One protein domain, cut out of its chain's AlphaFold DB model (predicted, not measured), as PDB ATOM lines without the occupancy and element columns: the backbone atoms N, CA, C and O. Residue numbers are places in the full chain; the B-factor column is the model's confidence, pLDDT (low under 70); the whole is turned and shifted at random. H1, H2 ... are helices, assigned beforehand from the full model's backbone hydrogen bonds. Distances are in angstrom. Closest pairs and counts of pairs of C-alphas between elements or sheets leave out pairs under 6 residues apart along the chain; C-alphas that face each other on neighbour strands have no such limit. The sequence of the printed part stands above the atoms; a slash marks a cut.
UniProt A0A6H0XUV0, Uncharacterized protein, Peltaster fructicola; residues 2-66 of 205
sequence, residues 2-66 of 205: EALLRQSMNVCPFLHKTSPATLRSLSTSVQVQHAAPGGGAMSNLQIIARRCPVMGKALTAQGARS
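This is residues 2 to 66 of the 205 residues of an uncharacterized protein of Peltaster fructicola (UniProt A0A6H0XUV0). An open, elongated arrangement of five short helices with few contacts between them: the small helix H4 is in the middle, between H3 and H5, while H1 and H2 lie at one end of the length and the loop of residues 29 to 43 swings out to the other end. Residues 61 to 66, of which 61 to 65 belong to H5, stick out. The printed part has 65 residues, with helices H1, H2, H3, H4 and H5 in that order along it and no named strand; its class is all helix. It is only just compact, close to loose, with a radius of gyration of the C-alphas of 12.9 A, and the C-alphas span 37 by 24 by 18 A.

The longest helix, H5, residues 55 to 65, touches H4, residues 44 to 49, only at the corner by their link, and only just, with 3 pairs of C-alphas within 8 A. Their closest C-alphas are those of Ala 49 and Gly 56, 5.8 A apart, and their lines are about perpendicular at 75 degrees. H4 also touches H3, residues 20 to 28, with 6 pairs of C-alphas within 8 A; the closest are those of Leu 26 and Leu 45, 5.0 A apart. The lines of H3 and H4 stand at 71 degrees, only just about perpendicular. H3 and H5 are apart. H2, residues 13 to 17, is apart from H3, but only just, with the closest C-alphas 8.4 A apart. H1, residues 2 to 9, and H2 only just touch, with 3 pairs of C-alphas within 8 A, and only at the corner by their link; the closest C-alphas are those of Met 9 and His 16, 4.6 A apart. H1 is apart from H3, H4 and H5, and H2 from H4 and H5. In H1, H2, H3, H4 and H5 every O i to N i+4 pair is within hydrogen-bond range.

H5 is 15.3 A long from C-alpha 55 to C-alpha 65, which is at (-13.383, 24.810, -8.755). H4 measures 8.6 A from first to last C-alpha and begins with C-alpha 44 at (-19.442, 44.966, -8.907). H3 measures 12.4 A, H2 6.4 A and H1 10.5 A; C-alpha 2, where H1 begins, is at (-0.153, 46.534, -17.520).

The two C-alphas farthest apart are those of Ala 3 and Pro 37, 37.5 A. The printed part has no cut. The link from H3 to H4, with 15 residues, is long; the other three are tight. The mean pLDDT of the printed part is 70.2, and residues 2 to 8, 29 to 42 and 62 to 66 are under 70.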
ATOM      1  N   GLU A   2       0.338  45.621 -16.468       56.78
ATOM      2  CA  GLU A   2      -0.153  46.534 -17.520       56.78
ATOM      3  C   GLU A   2      -0.075  45.995 -18.959       56.78
ATOM      4  O   GLU A   2      -0.968  46.267 -19.757       56.78
ATOM      5  N   ALA A   3       0.941  45.193 -19.299       55.59
ATOM      6  CA  ALA A   3       1.062  44.600 -20.638       55.59
ATOM      7  C   ALA A   3      -0.085  43.618 -20.957       55.59
ATOM      8  O   ALA A   3      -0.654  43.656 -22.047       55.59
ATOM      9  N   LEU A   4      -0.489  42.804 -19.972       59.00
ATOM     10  CA  LEU A   4      -1.640  41.898 -20.083       59.00
ATOM     11  C   LEU A   4      -2.962  42.671 -20.183       59.00
ATOM     12  O   LEU A   4      -3.854  42.297 -20.949       59.00
ATOM     13  N   LEU A   5      -3.077  43.789 -19.460       61.06
ATOM     14  CA  LEU A   5      -4.223  44.683 -19.595       61.06
ATOM     15  C   LEU A   5      -4.286  45.253 -21.015       61.06
ATOM     16  O   LEU A   5      -5.299  45.079 -21.676       61.06
ATOM     17  N   ARG A   6      -3.194  45.798 -21.559       66.31
ATOM     18  CA  ARG A   6      -3.154  46.313 -22.941       66.31
ATOM     19  C   ARG A   6      -3.557  45.278 -23.994       66.31
ATOM     20  O   ARG A   6      -4.306  45.608 -24.907       66.31
ATOM     21  N   GLN A   7      -3.126  44.027 -23.847       68.31
ATOM     22  CA  GLN A   7      -3.508  42.952 -24.766       68.31
ATOM     23  C   GLN A   7      -5.003  42.596 -24.660       68.31
ATOM     24  O   GLN A   7      -5.668  42.387 -25.674       68.31
ATOM     25  N   SER A   8      -5.554  42.574 -23.444       69.50
ATOM     26  CA  SER A   8      -6.977  42.283 -23.202       69.50
ATOM     27  C   SER A   8      -7.929  43.420 -23.599       69.50
ATOM     28  O   SER A   8      -9.084  43.147 -23.934       69.50
ATOM     29  N   MET A   9      -7.450  44.669 -23.667       70.44
ATOM     30  CA  MET A   9      -8.212  45.810 -24.207       70.44
ATOM     31  C   MET A   9      -8.572  45.616 -25.686       70.44
ATOM     32  O   MET A   9      -9.637  46.048 -26.115       70.44
ATOM     33  N   ASN A  10      -7.724  44.925 -26.455       72.50
ATOM     34  CA  ASN A  10      -7.958  44.677 -27.883       72.50
ATOM     35  C   ASN A  10      -8.996  43.573 -28.140       72.50
ATOM     36  O   ASN A  10      -9.529  43.470 -29.240       72.50
ATOM     37  N   VAL A  11      -9.275  42.741 -27.134       73.75
ATOM     38  CA  VAL A  11     -10.154  41.563 -27.250       73.75
ATOM     39  C   VAL A  11     -11.504  41.798 -26.571       73.75
ATOM     40  O   VAL A  11     -12.513  41.223 -26.970       73.75
ATOM     41  N   CYS A  12     -11.550  42.653 -25.546       73.75
ATOM     42  CA  CYS A  12     -12.753  42.914 -24.769       73.75
ATOM     43  C   CYS A  12     -13.246  44.358 -24.978       73.75
ATOM     44  O   CYS A  12     -12.680  45.284 -24.391       73.75
ATOM     45  N   PRO A  13     -14.352  44.570 -25.724       76.44
ATOM     46  CA  PRO A  13     -14.922  45.901 -25.949       76.44
ATOM     47  C   PRO A  13     -15.290  46.649 -24.661       76.44
ATOM     48  O   PRO A  13     -15.292  47.878 -24.636       76.44
ATOM     49  N   PHE A  14     -15.604  45.918 -23.585       77.75
ATOM     50  CA  PHE A  14     -15.893  46.495 -22.273       77.75
ATOM     51  C   PHE A  14     -14.632  47.055 -21.609       77.75
ATOM     52  O   PHE A  14     -14.656  48.186 -21.129       77.75
ATOM     53  N   LEU A  15     -13.521  46.307 -21.629       77.56
ATOM     54  CA  LEU A  15     -12.248  46.805 -21.109       77.56
ATOM     55  C   LEU A  15     -11.775  47.992 -21.948       77.56
ATOM     56  O   LEU A  15     -11.449  49.021 -21.372       77.56
ATOM     57  N   HIS A  16     -11.890  47.921 -23.281       81.38
ATOM     58  CA  HIS A  16     -11.528  49.019 -24.185       81.38
ATOM     59  C   HIS A  16     -12.193  50.363 -23.833       81.38
ATOM     60  O   HIS A  16     -11.578  51.418 -23.970       81.38
ATOM     61  N   LYS A  17     -13.462  50.342 -23.407       82.38
ATOM     62  CA  LYS A  17     -14.253  51.552 -23.114       82.38
ATOM     63  C   LYS A  17     -14.204  51.984 -21.645       82.38
ATOM     64  O   LYS A  17     -14.707  53.058 -21.325       82.38
ATOM     65  N   THR A  18     -13.629  51.175 -20.758       82.88
ATOM     66  CA  THR A  18     -13.649  51.430 -19.313       82.88
ATOM     67  C   THR A  18     -12.271  51.868 -18.835       82.88
ATOM     68  O   THR A  18     -11.280  51.173 -19.046       82.88
ATOM     69  N   SER A  19     -12.188  53.021 -18.166       84.12
ATOM     70  CA  SER A  19     -10.903  53.532 -17.684       84.12
ATOM     71  C   SER A  19     -10.315  52.650 -16.563       84.12
ATOM     72  O   SER A  19     -11.068  52.076 -15.767       84.12
ATOM     73  N   PRO A  20      -8.977  52.595 -16.406       81.25
ATOM     74  CA  PRO A  20      -8.341  51.887 -15.291       81.25
ATOM     75  C   PRO A  20      -8.776  52.392 -13.905       81.25
ATOM     76  O   PRO A  20      -8.804  51.625 -12.944       81.25
ATOM     77  N   ALA A  21      -9.137  53.672 -13.777       82.12
ATOM     78  CA  ALA A  21      -9.672  54.229 -12.534       82.12
ATOM     79  C   ALA A  21     -11.064  53.658 -12.208       82.12
ATOM     80  O   ALA A  21     -11.310  53.233 -11.080       82.12
ATOM     81  N   THR A  22     -11.936  53.553 -13.214       82.44
ATOM     82  CA  THR A  22     -13.271  52.953 -13.084       82.44
ATOM     83  C   THR A  22     -13.189  51.462 -12.759       82.44
ATOM     84  O   THR A  22     -13.906  50.988 -11.884       82.44
ATOM     85  N   LEU A  23     -12.279  50.716 -13.400       80.38
ATOM     86  CA  LEU A  23     -12.073  49.292 -13.104       80.38
ATOM     87  C   LEU A  23     -11.615  49.063 -11.660       80.38
ATOM     88  O   LEU A  23     -12.123  48.160 -11.000       80.38
ATOM     89  N   ARG A  24     -10.702  49.902 -11.152       82.31
ATOM     90  CA  ARG A  24     -10.268  49.841  -9.747       82.31
ATOM     91  C   ARG A  24     -11.429  50.113  -8.794       82.31
ATOM     92  O   ARG A  24     -11.641  49.317  -7.890       82.31
ATOM     93  N   SER A  25     -12.227  51.147  -9.062       83.19
ATOM     94  CA  SER A  25     -13.423  51.467  -8.271       83.19
ATOM     95  C   SER A  25     -14.436  50.313  -8.242       83.19
ATOM     96  O   SER A  25     -14.890  49.921  -7.167       83.19
ATOM     97  N   LEU A  26     -14.725  49.697  -9.394       79.19
ATOM     98  CA  LEU A  26     -15.645  48.556  -9.499       79.19
ATOM     99  C   LEU A  26     -15.099  47.278  -8.848       79.19
ATOM    100  O   LEU A  26     -15.877  46.433  -8.401       79.19
ATOM    101  N   SER A  27     -13.774  47.123  -8.821       78.25
ATOM    102  CA  SER A  27     -13.094  46.000  -8.176       78.25
ATOM    103  C   SER A  27     -13.117  46.109  -6.653       78.25
ATOM    104  O   SER A  27     -13.169  45.080  -5.986       78.25
ATOM    105  N   THR A  28     -13.063  47.327  -6.108       75.19
ATOM    106  CA  THR A  28     -13.085  47.578  -4.658       75.19
ATOM    107  C   THR A  28     -14.499  47.757  -4.114       75.19
ATOM    108  O   THR A  28     -14.720  47.564  -2.923       75.19
ATOM    109  N   SER A  29     -15.473  48.111  -4.960       67.62
ATOM    110  CA  SER A  29     -16.878  48.197  -4.563       67.62
ATOM    111  C   SER A  29     -17.494  46.800  -4.454       67.62
ATOM    112  O   SER A  29     -17.627  46.093  -5.457       67.62
ATOM    113  N   VAL A  30     -17.887  46.422  -3.243       61.22
ATOM    114  CA  VAL A  30     -18.521  45.141  -2.923       61.22
ATOM    115  C   VAL A  30     -19.986  45.398  -2.570       61.22
ATOM    116  O   VAL A  30     -20.272  46.159  -1.648       61.22
ATOM    117  N   GLN A  31     -20.928  44.785  -3.295       56.97
ATOM    118  CA  GLN A  31     -22.345  44.824  -2.917       56.97
ATOM    119  C   GLN A  31     -22.658  43.650  -1.982       56.97
ATOM    120  O   GLN A  31     -22.700  42.497  -2.402       56.97
ATOM    121  N   VAL A  32     -22.944  43.956  -0.715       52.12
ATOM    122  CA  VAL A  32     -23.303  42.976   0.334       52.12
ATOM    123  C   VAL A  32     -24.704  42.362   0.119       52.12
ATOM    124  O   VAL A  32     -25.052  41.355   0.722       52.12
ATOM    125  N   GLN A  33     -25.513  42.917  -0.791       52.66
ATOM    126  CA  GLN A  33     -26.925  42.547  -0.981       52.66
ATOM    127  C   GLN A  33     -27.164  41.216  -1.720       52.66
ATOM    128  O   GLN A  33     -28.286  40.724  -1.716       52.66
ATOM    129  N   HIS A  34     -26.139  40.614  -2.334       49.16
ATOM    130  CA  HIS A  34     -26.241  39.309  -3.011       49.16
ATOM    131  C   HIS A  34     -25.398  38.236  -2.308       49.16
ATOM    132  O   HIS A  34     -24.745  37.417  -2.958       49.16
ATOM    133  N   ALA A  35     -25.387  38.257  -0.974       47.00
ATOM    134  CA  ALA A  35     -24.817  37.179  -0.185       47.00
ATOM    135  C   ALA A  35     -25.659  35.909  -0.392       47.00
ATOM    136  O   ALA A  35     -26.744  35.758   0.168       47.00
ATOM    137  N   ALA A  36     -25.165  34.994  -1.226       48.31
ATOM    138  CA  ALA A  36     -25.603  33.609  -1.163       48.31
ATOM    139  C   ALA A  36     -25.241  33.060   0.231       48.31
ATOM    140  O   ALA A  36     -24.169  33.401   0.747       48.31
ATOM    141  N   PRO A  37     -26.089  32.222   0.852       43.56
ATOM    142  CA  PRO A  37     -25.766  31.652   2.149       43.56
ATOM    143  C   PRO A  37     -24.532  30.757   1.976       43.56
ATOM    144  O   PRO A  37     -24.600  29.716   1.329       43.56
ATOM    145  N   GLY A  38     -23.386  31.212   2.489       53.78
ATOM    146  CA  GLY A  38     -22.122  30.468   2.462       53.78
ATOM    147  C   GLY A  38     -21.148  30.779   1.314       53.78
ATOM    148  O   GLY A  38     -20.366  29.901   0.954       53.78
ATOM    149  N   GLY A  39     -21.142  31.987   0.734       54.09
ATOM    150  CA  GLY A  39     -20.128  32.373  -0.263       54.09
ATOM    151  C   GLY A  39     -19.843  33.876  -0.288       54.09
ATOM    152  O   GLY A  39     -20.769  34.670  -0.402       54.09
ATOM    153  N   GLY A  40     -18.565  34.246  -0.156       61.53
ATOM    154  CA  GLY A  40     -18.069  35.608   0.077       61.53
ATOM    155  C   GLY A  40     -18.556  36.705  -0.880       61.53
ATOM    156  O   GLY A  40     -19.051  36.465  -1.979       61.53
ATOM    157  N   ALA A  41     -18.406  37.947  -0.421       62.34
ATOM    158  CA  ALA A  41     -18.965  39.123  -1.064       62.34
ATOM    159  C   ALA A  41     -18.318  39.404  -2.438       62.34
ATOM    160  O   ALA A  41     -17.097  39.486  -2.564       62.34
ATOM    161  N   MET A  42     -19.152  39.543  -3.473       68.19
ATOM    162  CA  MET A  42     -18.709  39.742  -4.857       68.19
ATOM    163  C   MET A  42     -18.548  41.233  -5.175       68.19
ATOM    164  O   MET A  42     -19.376  42.061  -4.779       68.19
ATOM    165  N   SER A  43     -17.507  41.585  -5.931       80.62
ATOM    166  CA  SER A  43     -17.330  42.956  -6.412       80.62
ATOM    167  C   SER A  43     -18.254  43.260  -7.593       80.62
ATOM    168  O   SER A  43     -18.615  42.374  -8.377       80.62
ATOM    169  N   ASN A  44     -18.614  44.533  -7.774       78.38
ATOM    170  CA  ASN A  44     -19.442  44.966  -8.907       78.38
ATOM    171  C   ASN A  44     -18.816  44.595 -10.257       78.38
ATOM    172  O   ASN A  44     -19.521  44.243 -11.206       78.38
ATOM    173  N   LEU A  45     -17.483  44.599 -10.337       82.19
ATOM    174  CA  LEU A  45     -16.757  44.146 -11.520       82.19
ATOM    175  C   LEU A  45     -17.055  42.676 -11.842       82.19
ATOM    176  O   LEU A  45     -17.296  42.342 -13.002       82.19
ATOM    177  N   GLN A  46     -17.088  41.799 -10.837       79.69
ATOM    178  CA  GLN A  46     -17.375  40.377 -11.041       79.69
ATOM    179  C   GLN A  46     -18.824  40.143 -11.490       79.69
ATOM    180  O   GLN A  46     -19.073  39.275 -12.329       79.69
ATOM    181  N   ILE A  47     -19.773  40.939 -10.989       80.31
ATOM    182  CA  ILE A  47     -21.182  40.887 -11.413       80.31
ATOM    183  C   ILE A  47     -21.304  41.239 -12.898       80.31
ATOM    184  O   ILE A  47     -21.942  40.514 -13.664       80.31
ATOM    185  N   ILE A  48     -20.646  42.317 -13.326       78.44
ATOM    186  CA  ILE A  48     -20.650  42.749 -14.728       78.44
ATOM    187  C   ILE A  48     -19.932  41.716 -15.612       78.44
ATOM    188  O   ILE A  48     -20.423  41.368 -16.688       78.44
ATOM    189  N   ALA A  49     -18.816  41.156 -15.140       80.12
ATOM    190  CA  ALA A  49     -18.022  40.180 -15.881       80.12
ATOM    191  C   ALA A  49     -18.773  38.867 -16.172       80.12
ATOM    192  O   ALA A  49     -18.502  38.237 -17.196       80.12
ATOM    193  N   ARG A  50     -19.769  38.480 -15.358       77.88
ATOM    194  CA  ARG A  50     -20.627  37.307 -15.630       77.88
ATOM    195  C   ARG A  50     -21.445  37.430 -16.916       77.88
ATOM    196  O   ARG A  50     -21.784  36.414 -17.512       77.88
ATOM    197  N   ARG A  51     -21.735  38.652 -17.372       80.88
ATOM    198  CA  ARG A  51     -22.468  38.901 -18.627       80.88
ATOM    199  C   ARG A  51     -21.569  38.845 -19.868       80.88
ATOM    200  O   ARG A  51     -22.068  38.901 -20.987       80.88
ATOM    201  N   CYS A  52     -20.250  38.740 -19.696       77.81
ATOM    202  CA  CYS A  52     -19.308  38.650 -20.806       77.81
ATOM    203  C   CYS A  52     -19.293  37.222 -21.388       77.81
ATOM    204  O   CYS A  52     -19.060  36.273 -20.639       77.81
ATOM    205  N   PRO A  53     -19.441  37.031 -22.712       76.44
ATOM    206  CA  PRO A  53     -19.458  35.698 -23.328       76.44
ATOM    207  C   PRO A  53     -18.124  34.939 -23.215       76.44
ATOM    208  O   PRO A  53     -18.103  33.714 -23.352       76.44
ATOM    209  N   VAL A  54     -17.026  35.656 -22.953       76.69
ATOM    210  CA  VAL A  54     -15.681  35.093 -22.767       76.69
ATOM    211  C   VAL A  54     -15.383  34.912 -21.275       76.69
ATOM    212  O   VAL A  54     -15.197  33.789 -20.813       76.69
ATOM    213  N   MET A  55     -15.413  35.998 -20.494       75.25
ATOM    214  CA  MET A  55     -15.069  35.958 -19.064       75.25
ATOM    215  C   MET A  55     -16.137  35.292 -18.193       75.25
ATOM    216  O   MET A  55     -15.797  34.654 -17.202       75.25
ATOM    217  N   GLY A  56     -17.416  35.377 -18.560       74.94
ATOM    218  CA  GLY A  56     -18.507  34.753 -17.812       74.94
ATOM    219  C   GLY A  56     -18.384  33.231 -17.769       74.94
ATOM    220  O   GLY A  56     -18.541  32.639 -16.707       74.94
ATOM    221  N   LYS A  57     -17.982  32.601 -18.883       78.62
ATOM    222  CA  LYS A  57     -17.726  31.150 -18.944       78.62
ATOM    223  C   LYS A  57     -16.570  30.735 -18.032       78.62
ATOM    224  O   LYS A  57     -16.670  29.731 -17.331       78.62
ATOM    225  N   ALA A  58     -15.499  31.530 -18.014       74.81
ATOM    226  CA  ALA A  58     -14.349  31.293 -17.147       74.81
ATOM    227  C   ALA A  58     -14.713  31.449 -15.661       74.81
ATOM    228  O   ALA A  58     -14.357  30.596 -14.852       74.81
ATOM    229  N   LEU A  59     -15.485  32.481 -15.309       73.69
ATOM    230  CA  LEU A  59     -15.943  32.721 -13.937       73.69
ATOM    231  C   LEU A  59     -16.904  31.632 -13.438       73.69
ATOM    232  O   LEU A  59     -16.801  31.215 -12.286       73.69
ATOM    233  N   THR A  60     -17.795  31.118 -14.291       73.75
ATOM    234  CA  THR A  60     -18.650  29.966 -13.955       73.75
ATOM    235  C   THR A  60     -17.821  28.704 -13.713       73.75
ATOM    236  O   THR A  60     -18.050  27.996 -12.733       73.75
ATOM    237  N   ALA A  61     -16.815  28.443 -14.554       72.06
ATOM    238  CA  ALA A  61     -15.916  27.301 -14.385       72.06
ATOM    239  C   ALA A  61     -15.041  27.413 -13.121       72.06
ATOM    240  O   ALA A  61     -14.740  26.401 -12.492       72.06
ATOM    241  N   GLN A  62     -14.650  28.627 -12.726       64.50
ATOM    242  CA  GLN A  62     -13.895  28.876 -11.494       64.50
ATOM    243  C   GLN A  62     -14.760  28.744 -10.234       64.50
ATOM    244  O   GLN A  62     -14.290  28.183  -9.248       64.50
ATOM    245  N   GLY A  63     -16.032  29.156 -10.277       62.50
ATOM    246  CA  GLY A  63     -16.978  28.939  -9.175       62.50
ATOM    247  C   GLY A  63     -17.171  27.457  -8.831       62.50
ATOM    248  O   GLY A  63     -17.266  27.109  -7.660       62.50
ATOM    249  N   ALA A  64     -17.126  26.578  -9.838       57.28
ATOM    250  CA  ALA A  64     -17.159  25.126  -9.643       57.28
ATOM    251  C   ALA A  64     -15.849  24.550  -9.063       57.28
ATOM    252  O   ALA A  64     -15.868  23.488  -8.448       57.28
ATOM    253  N   ARG A  65     -14.709  25.237  -9.245       56.31
ATOM    254  CA  ARG A  65     -13.383  24.810  -8.755       56.31
ATOM    255  C   ARG A  65     -13.051  25.330  -7.353       56.31
ATOM    256  O   ARG A  65     -12.243  24.712  -6.672       56.31
ATOM    257  N   SER A  66     -13.681  26.417  -6.904       54.66
ATOM    258  CA  SER A  66     -13.475  27.020  -5.574       54.66
ATOM    259  C   SER A  66     -14.140  26.274  -4.405       54.66
ATOM    260  O   SER A  66     -14.254  26.830  -3.321       54.66
TER     261      SER A  66